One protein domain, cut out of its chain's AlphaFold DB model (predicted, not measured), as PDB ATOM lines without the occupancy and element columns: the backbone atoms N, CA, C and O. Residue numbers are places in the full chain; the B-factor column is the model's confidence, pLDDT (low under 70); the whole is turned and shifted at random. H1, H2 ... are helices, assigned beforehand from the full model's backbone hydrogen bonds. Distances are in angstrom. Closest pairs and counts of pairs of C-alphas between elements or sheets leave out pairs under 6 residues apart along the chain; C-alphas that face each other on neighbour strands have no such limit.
ATOM      1  N   VAL A  17      32.924  47.921  -0.397       67.00
ATOM      2  CA  VAL A  17      32.239  46.901   0.419       67.00
ATOM      3  C   VAL A  17      30.721  46.927   0.189       67.00
ATOM      4  O   VAL A  17      30.079  45.880   0.096       67.00
ATOM      5  N   VAL A  18      30.138  48.120   0.059       74.38
ATOM      6  CA  VAL A  18      28.686  48.324  -0.062       74.38
ATOM      7  C   VAL A  18      28.158  47.895  -1.430       74.38
ATOM      8  O   VAL A  18      27.082  47.305  -1.498       74.38
ATOM      9  N   LEU A  19      28.889  48.136  -2.521       77.31
ATOM     10  CA  LEU A  19      28.463  47.731  -3.867       77.31
ATOM     11  C   LEU A  19      28.314  46.209  -4.027       77.31
ATOM     12  O   LEU A  19      27.243  45.783  -4.456       77.31
ATOM     13  N   PRO A  20      29.300  45.366  -3.660       69.06
ATOM     14  CA  PRO A  20      29.118  43.918  -3.701       69.06
ATOM     15  C   PRO A  20      28.028  43.441  -2.734       69.06
ATOM     16  O   PRO A  20      27.276  42.533  -3.080       69.06
ATOM     17  N   TYR A  21      27.859  44.084  -1.571       67.94
ATOM     18  CA  TYR A  21      26.721  43.791  -0.696       67.94
ATOM     19  C   TYR A  21      25.378  44.062  -1.400       67.94
ATOM     20  O   TYR A  21      24.497  43.206  -1.418       67.94
ATOM     21  N   LEU A  22      25.219  45.222  -2.038       73.88
ATOM     22  CA  LEU A  22      23.991  45.574  -2.753       73.88
ATOM     23  C   LEU A  22      23.747  44.691  -3.982       73.88
ATOM     24  O   LEU A  22      22.613  44.298  -4.232       73.88
ATOM     25  N   LEU A  23      24.788  44.363  -4.744       74.62
ATOM     26  CA  LEU A  23      24.658  43.580  -5.974       74.62
ATOM     27  C   LEU A  23      24.424  42.093  -5.726       74.62
ATOM     28  O   LEU A  23      23.756  41.456  -6.535       74.62
ATOM     29  N   PHE A  24      24.960  41.536  -4.641       70.00
ATOM     30  CA  PHE A  24      24.899  40.094  -4.397       70.00
ATOM     31  C   PHE A  24      24.048  39.733  -3.183       70.00
ATOM     32  O   PHE A  24      23.228  38.824  -3.279       70.00
ATOM     33  N   ALA A  25      24.172  40.448  -2.062       69.12
ATOM     34  CA  ALA A  25      23.396  40.122  -0.867       69.12
ATOM     35  C   ALA A  25      21.924  40.532  -1.022       69.12
ATOM     36  O   ALA A  25      21.051  39.713  -0.764       69.12
ATOM     37  N   VAL A  26      21.622  41.737  -1.519       70.56
ATOM     38  CA  VAL A  26      20.226  42.214  -1.641       70.56
ATOM     39  C   VAL A  26      19.356  41.369  -2.578       70.56
ATOM     40  O   VAL A  26      18.254  41.009  -2.167       70.56
ATOM     41  N   LEU A  41      21.545  27.204   7.520       74.94
ATOM     42  CA  LEU A  41      22.794  26.778   6.880       74.94
ATOM     43  C   LEU A  41      22.679  26.721   5.349       74.94
ATOM     44  O   LEU A  41      23.669  26.921   4.654       74.94
ATOM     45  N   LEU A  42      21.472  26.520   4.804       77.75
ATOM     46  CA  LEU A  42      21.251  26.571   3.355       77.75
ATOM     47  C   LEU A  42      21.518  27.971   2.792       77.75
ATOM     48  O   LEU A  42      22.128  28.096   1.733       77.75
ATOM     49  N   TYR A  43      21.118  29.024   3.512       75.06
ATOM     50  CA  TYR A  43      21.431  30.391   3.096       75.06
ATOM     51  C   TYR A  43      22.920  30.681   3.235       75.06
ATOM     52  O   TYR A  43      23.477  31.352   2.377       75.06
ATOM     53  N   PHE A  44      23.590  30.126   4.249       81.75
ATOM     54  CA  PHE A  44      25.042  30.246   4.374       81.75
ATOM     55  C   PHE A  44      25.778  29.662   3.154       81.75
ATOM     56  O   PHE A  44      26.636  30.333   2.583       81.75
ATOM     57  N   CYS A  45      25.383  28.474   2.680       83.06
ATOM     58  CA  CYS A  45      25.937  27.894   1.450       83.06
ATOM     59  C   CYS A  45      25.694  28.779   0.216       83.06
ATOM     60  O   CYS A  45      26.588  28.923  -0.619       83.06
ATOM     61  N   LEU A  46      24.518  29.410   0.109       83.12
ATOM     62  CA  LEU A  46      24.239  30.368  -0.966       83.12
ATOM     63  C   LEU A  46      25.135  31.606  -0.862       83.12
ATOM     64  O   LEU A  46      25.725  32.013  -1.859       83.12
ATOM     65  N   TYR A  47      25.304  32.174   0.334       84.06
ATOM     66  CA  TYR A  47      26.204  33.309   0.535       84.06
ATOM     67  C   TYR A  47      27.655  32.963   0.191       84.06
ATOM     68  O   TYR A  47      28.329  33.801  -0.401       84.06
ATOM     69  N   ILE A  48      28.131  31.743   0.470       87.12
ATOM     70  CA  ILE A  48      29.451  31.280   0.003       87.12
ATOM     71  C   ILE A  48      29.506  31.267  -1.527       87.12
ATOM     72  O   ILE A  48      30.435  31.828  -2.110       87.12
ATOM     73  N   PHE A  49      28.504  30.669  -2.175       86.94
ATOM     74  CA  PHE A  49      28.449  30.563  -3.633       86.94
ATOM     75  C   PHE A  49      28.472  31.935  -4.321       86.94
ATOM     76  O   PHE A  49      29.184  32.103  -5.304       86.94
ATOM     77  N   PHE A  50      27.754  32.925  -3.783       84.06
ATOM     78  CA  PHE A  50      27.749  34.294  -4.312       84.06
ATOM     79  C   PHE A  50      28.983  35.115  -3.908       84.06
ATOM     80  O   PHE A  50      29.404  35.991  -4.662       84.06
ATOM     81  N   SER A  51      29.595  34.832  -2.755       86.44
ATOM     82  CA  SER A  51      30.777  35.575  -2.292       86.44
ATOM     83  C   SER A  51      32.031  35.247  -3.098       86.44
ATOM     84  O   SER A  51      32.857  36.130  -3.287       86.44
ATOM     85  N   LEU A  52      32.165  34.026  -3.625       88.50
ATOM     86  CA  LEU A  52      33.286  33.644  -4.496       88.50
ATOM     87  C   LEU A  52      33.411  34.557  -5.739       88.50
ATOM     88  O   LEU A  52      34.406  35.276  -5.849       88.50
ATOM     89  N   PRO A  53      32.417  34.633  -6.648       87.88
ATOM     90  CA  PRO A  53      32.504  35.516  -7.808       87.88
ATOM     91  C   PRO A  53      32.566  36.995  -7.408       87.88
ATOM     92  O   PRO A  53      33.239  37.769  -8.083       87.88
ATOM     93  N   ALA A  54      31.934  37.398  -6.299       86.56
ATOM     94  CA  ALA A  54      32.017  38.772  -5.807       86.56
ATOM     95  C   ALA A  54      33.450  39.161  -5.403       86.56
ATOM     96  O   ALA A  54      33.938  40.214  -5.811       86.56
ATOM     97  N   VAL A  55      34.146  38.304  -4.645       88.38
ATOM     98  CA  VAL A  55      35.545  38.524  -4.249       88.38
ATOM     99  C   VAL A  55      36.479  38.419  -5.450       88.38
ATOM    100  O   VAL A  55      37.457  39.160  -5.512       88.38
ATOM    101  N   PHE A  56      36.167  37.567  -6.429       85.69
ATOM    102  CA  PHE A  56      36.941  37.479  -7.666       85.69
ATOM    103  C   PHE A  56      36.865  38.792  -8.450       85.69
ATOM    104  O   PHE A  56      37.897  39.407  -8.700       85.69
ATOM    105  N   ILE A  57      35.651  39.283  -8.729       85.81
ATOM    106  CA  ILE A  57      35.434  40.568  -9.411       85.81
ATOM    107  C   ILE A  57      36.092  41.707  -8.628       85.81
ATOM    108  O   ILE A  57      36.776  42.544  -9.212       85.81
ATOM    109  N   TYR A  58      35.921  41.727  -7.305       82.88
ATOM    110  CA  TYR A  58      36.533  42.728  -6.435       82.88
ATOM    111  C   TYR A  58      38.062  42.727  -6.537       82.88
ATOM    112  O   TYR A  58      38.667  43.779  -6.743       82.88
ATOM    113  N   SER A  59      38.678  41.548  -6.441       83.69
ATOM    114  CA  SER A  59      40.123  41.383  -6.574       83.69
ATOM    115  C   SER A  59      40.602  41.806  -7.959       83.69
ATOM    116  O   SER A  59      41.639  42.461  -8.062       83.69
ATOM    117  N   SER A  60      39.847  41.491  -9.012       82.81
ATOM    118  CA  SER A  60      40.226  41.866 -10.371       82.81
ATOM    119  C   SER A  60      40.163  43.366 -10.616       82.81
ATOM    120  O   SER A  60      41.065  43.934 -11.227       82.81
ATOM    121  N   VAL A  61      39.136  44.031 -10.087       82.69
ATOM    122  CA  VAL A  61      39.003  45.490 -10.177       82.69
ATOM    123  C   VAL A  61      40.090  46.195  -9.367       82.69
ATOM    124  O   VAL A  61      40.660  47.171  -9.845       82.69
ATOM    125  N   LEU A  62      40.402  45.712  -8.161       81.50
ATOM    126  CA  LEU A  62      41.431  46.316  -7.308       81.50
ATOM    127  C   LEU A  62      42.833  46.230  -7.905       81.50
ATOM    128  O   LEU A  62      43.586  47.198  -7.838       81.50
ATOM    129  N   ASN A  63      43.185  45.068  -8.452       80.25
ATOM    130  CA  ASN A  63      44.520  44.830  -8.995       80.25
ATOM    131  C   ASN A  63      44.632  45.227 -10.475       80.25
ATOM    132  O   ASN A  63      45.716  45.118 -11.039       80.25
ATOM    133  N   PHE A  64      43.534  45.681 -11.103       80.12
ATOM    134  CA  PHE A  64      43.424  45.854 -12.558       80.12
ATOM    135  C   PHE A  64      43.901  44.610 -13.333       80.12
ATOM    136  O   PHE A  64      44.463  44.712 -14.421       80.12
ATOM    137  N   ASP A  65      43.661  43.430 -12.760       80.12
ATOM    138  CA  ASP A  65      44.148  42.151 -13.264       80.12
ATOM    139  C   ASP A  65      43.064  41.074 -13.146       80.12
ATOM    140  O   ASP A  65      42.594  40.735 -12.062       80.12
ATOM    141  N   PHE A  66      42.666  40.515 -14.286       80.94
ATOM    142  CA  PHE A  66      41.647  39.468 -14.377       80.94
ATOM    143  C   PHE A  66      42.247  38.054 -14.370       80.94
ATOM    144  O   PHE A  66      41.590  37.096 -14.783       80.94
ATOM    145  N   SER A  67      43.492  37.913 -13.910       84.38
ATOM    146  CA  SER A  67      44.167  36.625 -13.817       84.38
ATOM    147  C   SER A  67      43.418  35.627 -12.927       84.38
ATOM    148  O   SER A  67      43.006  35.914 -11.798       84.38
ATOM    149  N   MET A  68      43.305  34.393 -13.423       84.69
ATOM    150  CA  MET A  68      42.745  33.264 -12.674       84.69
ATOM    151  C   MET A  68      43.665  32.792 -11.537       84.69
ATOM    152  O   MET A  68      43.249  31.980 -10.711       84.69
ATOM    153  N   GLU A  69      44.891  33.314 -11.447       84.56
ATOM    154  CA  GLU A  69      45.837  32.998 -10.370       84.56
ATOM    155  C   GLU A  69      45.288  33.354  -8.981       84.56
ATOM    156  O   GLU A  69      45.560  32.645  -8.007       84.56
ATOM    157  N   VAL A  70      44.424  34.373  -8.885       82.06
ATOM    158  CA  VAL A  70      43.727  34.742  -7.641       82.06
ATOM    159  C   VAL A  70      42.983  33.544  -7.036       82.06
ATOM    160  O   VAL A  70      43.017  33.356  -5.818       82.06
ATOM    161  N   LEU A  71      42.393  32.679  -7.869       84.31
ATOM    162  CA  LEU A  71      41.650  31.493  -7.423       84.31
ATOM    163  C   LEU A  71      42.547  30.440  -6.763       84.31
ATOM    164  O   LEU A  71      42.056  29.616  -6.001       84.31
ATOM    165  N   THR A  72      43.856  30.464  -7.011       85.19
ATOM    166  CA  THR A  72      44.806  29.530  -6.382       85.19
ATOM    167  C   THR A  72      45.249  29.986  -4.989       85.19
ATOM    168  O   THR A  72      45.862  29.229  -4.233       85.19
ATOM    169  N   THR A  73      44.916  31.224  -4.608       87.56
ATOM    170  CA  THR A  73      45.426  31.841  -3.386       87.56
ATOM    171  C   THR A  73      44.547  31.490  -2.185       87.56
ATOM    172  O   THR A  73      43.339  31.712  -2.186       87.56
ATOM    173  N   LYS A  74      45.149  31.032  -1.079       87.94
ATOM    174  CA  LYS A  74      44.413  30.765   0.178       87.94
ATOM    175  C   LYS A  74      43.639  31.989   0.687       87.94
ATOM    176  O   LYS A  74      42.532  31.847   1.202       87.94
ATOM    177  N   ASN A  75      44.199  33.183   0.499       85.25
ATOM    178  CA  ASN A  75      43.576  34.446   0.898       85.25
ATOM    179  C   ASN A  75      42.242  34.687   0.185       85.25
ATOM    180  O   ASN A  75      41.309  35.166   0.819       85.25
ATOM    181  N   TYR A  76      42.118  34.303  -1.087       87.06
ATOM    182  CA  TYR A  76      40.872  34.449  -1.839       87.06
ATOM    183  C   TYR A  76      39.722  33.686  -1.167       87.06
ATOM    184  O   TYR A  76      38.656  34.251  -0.914       87.06
ATOM    185  N   TYR A  77      39.963  32.431  -0.783       88.44
ATOM    186  CA  TYR A  77      38.967  31.618  -0.087       88.44
ATOM    187  C   TYR A  77      38.680  32.128   1.328       88.44
ATOM    188  O   TYR A  77      37.521  32.164   1.734       88.44
ATOM    189  N   ALA A  78      39.705  32.567   2.064       88.94
ATOM    190  CA  ALA A  78      39.535  33.115   3.409       88.94
ATOM    191  C   ALA A  78      38.688  34.402   3.408       88.94
ATOM    192  O   ALA A  78      37.785  34.552   4.234       88.94
ATOM    193  N   ILE A  79      38.938  35.304   2.453       86.31
ATOM    194  CA  ILE A  79      38.174  36.547   2.282       86.31
ATOM    195  C   ILE A  79      36.746  36.232   1.829       86.31
ATOM    196  O   ILE A  79      35.801  36.774   2.395       86.31
ATOM    197  N   SER A  80      36.571  35.304   0.883       88.12
ATOM    198  CA  SER A  80      35.246  34.864   0.418       88.12
ATOM    199  C   SER A  80      34.407  34.257   1.540       88.12
ATOM    200  O   SER A  80      33.228  34.582   1.675       88.12
ATOM    201  N   LEU A  81      35.011  33.415   2.383       89.94
ATOM    202  CA  LEU A  81      34.333  32.819   3.533       89.94
ATOM    203  C   LEU A  81      33.981  33.876   4.587       89.94
ATOM    204  O   LEU A  81      32.877  33.858   5.129       89.94
ATOM    205  N   SER A  82      34.892  34.815   4.848       87.81
ATOM    206  CA  SER A  82      34.655  35.923   5.782       87.81
ATOM    207  C   SER A  82      33.515  36.825   5.301       87.81
ATOM    208  O   SER A  82      32.630  37.162   6.083       87.81
ATOM    209  N   ALA A  83      33.485  37.159   4.007       85.50
ATOM    210  CA  ALA A  83      32.403  37.926   3.396       85.50
ATOM    211  C   ALA A  83      31.058  37.192   3.508       85.50
ATOM    212  O   ALA A  83      30.076  37.773   3.969       85.50
ATOM    213  N   ALA A  84      31.032  35.894   3.190       88.12
ATOM    214  CA  ALA A  84      29.834  35.070   3.321       88.12
ATOM    215  C   ALA A  84      29.315  35.016   4.767       88.12
ATOM    216  O   ALA A  84      28.110  35.134   4.988       88.12
ATOM    217  N   LEU A  85      30.214  34.884   5.752       86.56
ATOM    218  CA  LEU A  85      29.867  34.916   7.175       86.56
ATOM    219  C   LEU A  85      29.272  36.263   7.587       86.56
ATOM    220  O   LEU A  85      28.242  36.281   8.259       86.56
ATOM    221  N   ILE A  86      29.879  37.378   7.169       84.31
ATOM    222  CA  ILE A  86      29.384  38.727   7.479       84.31
ATOM    223  C   ILE A  86      27.992  38.935   6.876       84.31
ATOM    224  O   ILE A  86      27.088  39.387   7.577       84.31
ATOM    225  N   PHE A  87      27.794  38.576   5.605       81.69
ATOM    226  CA  PHE A  87      26.504  38.739   4.929       81.69
ATOM    227  C   PHE A  87      25.420  37.870   5.562       81.69
ATOM    228  O   PHE A  87      24.338  38.368   5.871       81.69
ATOM    229  N   TRP A  88      25.729  36.604   5.840       84.00
ATOM    230  CA  TRP A  88      24.811  35.689   6.512       84.00
ATOM    231  C   TRP A  88      24.462  36.140   7.937       84.00
ATOM    232  O   TRP A  88      23.298  36.068   8.344       84.00
ATOM    233  N   PHE A  89      25.447  36.637   8.691       81.25
ATOM    234  CA  PHE A  89      25.240  37.159  10.039       81.25
ATOM    235  C   PHE A  89      24.363  38.413  10.018       81.25
ATOM    236  O   PHE A  89      23.377  38.491  10.750       81.25
ATOM    237  N   TRP A  90      24.673  39.373   9.143       74.31
ATOM    238  CA  TRP A  90      23.913  40.617   9.029       74.31
ATOM    239  C   TRP A  90      22.468  40.373   8.584       74.31
ATOM    240  O   TRP A  90      21.538  40.936   9.166       74.31
ATOM    241  N   ASP A  91      22.267  39.483   7.610       72.31
ATOM    242  CA  ASP A  91      20.941  39.053   7.161       72.31
ATOM    243  C   ASP A  91      20.143  38.382   8.290       72.31
ATOM    244  O   ASP A  91      18.951  38.636   8.478       72.31
ATOM    245  N   SER A  92      20.821  37.583   9.115       71.38
ATOM    246  CA  SER A  92      20.197  36.926  10.263       71.38
ATOM    247  C   SER A  92      19.820  37.903  11.384       71.38
ATOM    248  O   SER A  92      18.770  37.729  12.003       71.38
ATOM    249  N   VAL A  93      20.631  38.937  11.637       70.88
ATOM    250  CA  VAL A  93      20.440  39.885  12.752       70.88
ATOM    251  C   VAL A  93      19.507  41.049  12.394       70.88
ATOM    252  O   VAL A  93      18.558  41.327  13.126       70.88
ATOM    253  N   PHE A  94      19.744  41.744  11.278       63.19
ATOM    254  CA  PHE A  94      19.052  43.005  10.973       63.19
ATOM    255  C   PHE A  94      17.721  42.823  10.237       63.19
ATOM    256  O   PHE A  94      16.779  43.585  10.465       63.19
ATOM    257  N   LEU A  95      17.620  41.839   9.342       59.81
ATOM    258  CA  LEU A  95      16.455  41.697   8.462       59.81
ATOM    259  C   LEU A  95      15.298  40.929   9.101       59.81
ATOM    260  O   LEU A  95      14.138  41.227   8.819       59.81
ATOM    261  N   GLN A  96      15.583  40.014  10.027       56.72
ATOM    262  CA  GLN A  96      14.535  39.294  10.757       56.72
ATOM    263  C   GLN A  96      13.782  40.193  11.745       56.72
ATOM    264  O   GLN A  96      12.576  40.020  11.926       56.72
TER     265      GLN A  96
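AT A GLANCE: This is residues 17 to 26 and 41 to 96 of the 102 residues of an uncharacterized protein of Peribacillus simplex (UniProt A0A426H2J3). Two long helices, H2 and H4, cross as a wide X, with the short H3 bridging the end where H2 finishes and H4 begins, and H1 packs on H2 in an angle of the X. The printed part has 66 residues with four named helices, in the order H1, H2, H3, H4, and no named strand; the class is all helix. It is compact, with a radius of gyration of the C-alphas of 12.1 A, yet elongated in outline, 38 by 21 by 13 A.

IN THESE COORDINATES: Find C-alpha 41 at (22.794, 26.778, 6.880); from there H2, residues 41 to 63, runs 32.4 A, with a kink of 26 degrees near residue 52. H4, residues 74 to 96, runs 32.8 A to C-alpha 96 at (14.535, 39.294, 10.757). H3 is residues 68 to 72, 7.6 A. Look for H1, residues 17 to 26, 13.1 A, from C-alpha 17 at (32.239, 46.901, 0.419).

HOW THE PARTS SIT: Begin at H2, the hub. It touches H4 at a steep tilt of 53 degrees, opposite ways; the closest C-alphas, of Tyr 47 and Ala 84, are 4.9 A apart. H2 touches H1 at a steep tilt of 38 degrees, opposite ways, closest at the C-alphas of Pro 20 and Ala 54, 6.3 A. H2, with residues 56 to 59 alone, only just touches H3, with 3 pairs of C-alphas within 8 A; the closest are Phe 56 and Val 70, 7.3 A. H1 and H3 are apart. O i to N i+4 pairs are within hydrogen-bond range in 5 of 6 for H1, 18 of 19 for H2, 17 of 19 for H4 and 0 of 1 for H3, where 2 of 2 O i to N i+3 pairs are.

THE WHOLE: The farthest C-alphas, of Ser 67 and Gln 96, are 38.6 A apart. Residues 27 to 40 are not printed; C-alphas 26 and 41 are 17.8 A apart across this cut. The links H2 to H3 and H3 to H4 are tight. The model's mean pLDDT over the printed part is 80.6; look for values under 70 at residues 17, 20 to 21, 25 and 94 to 96.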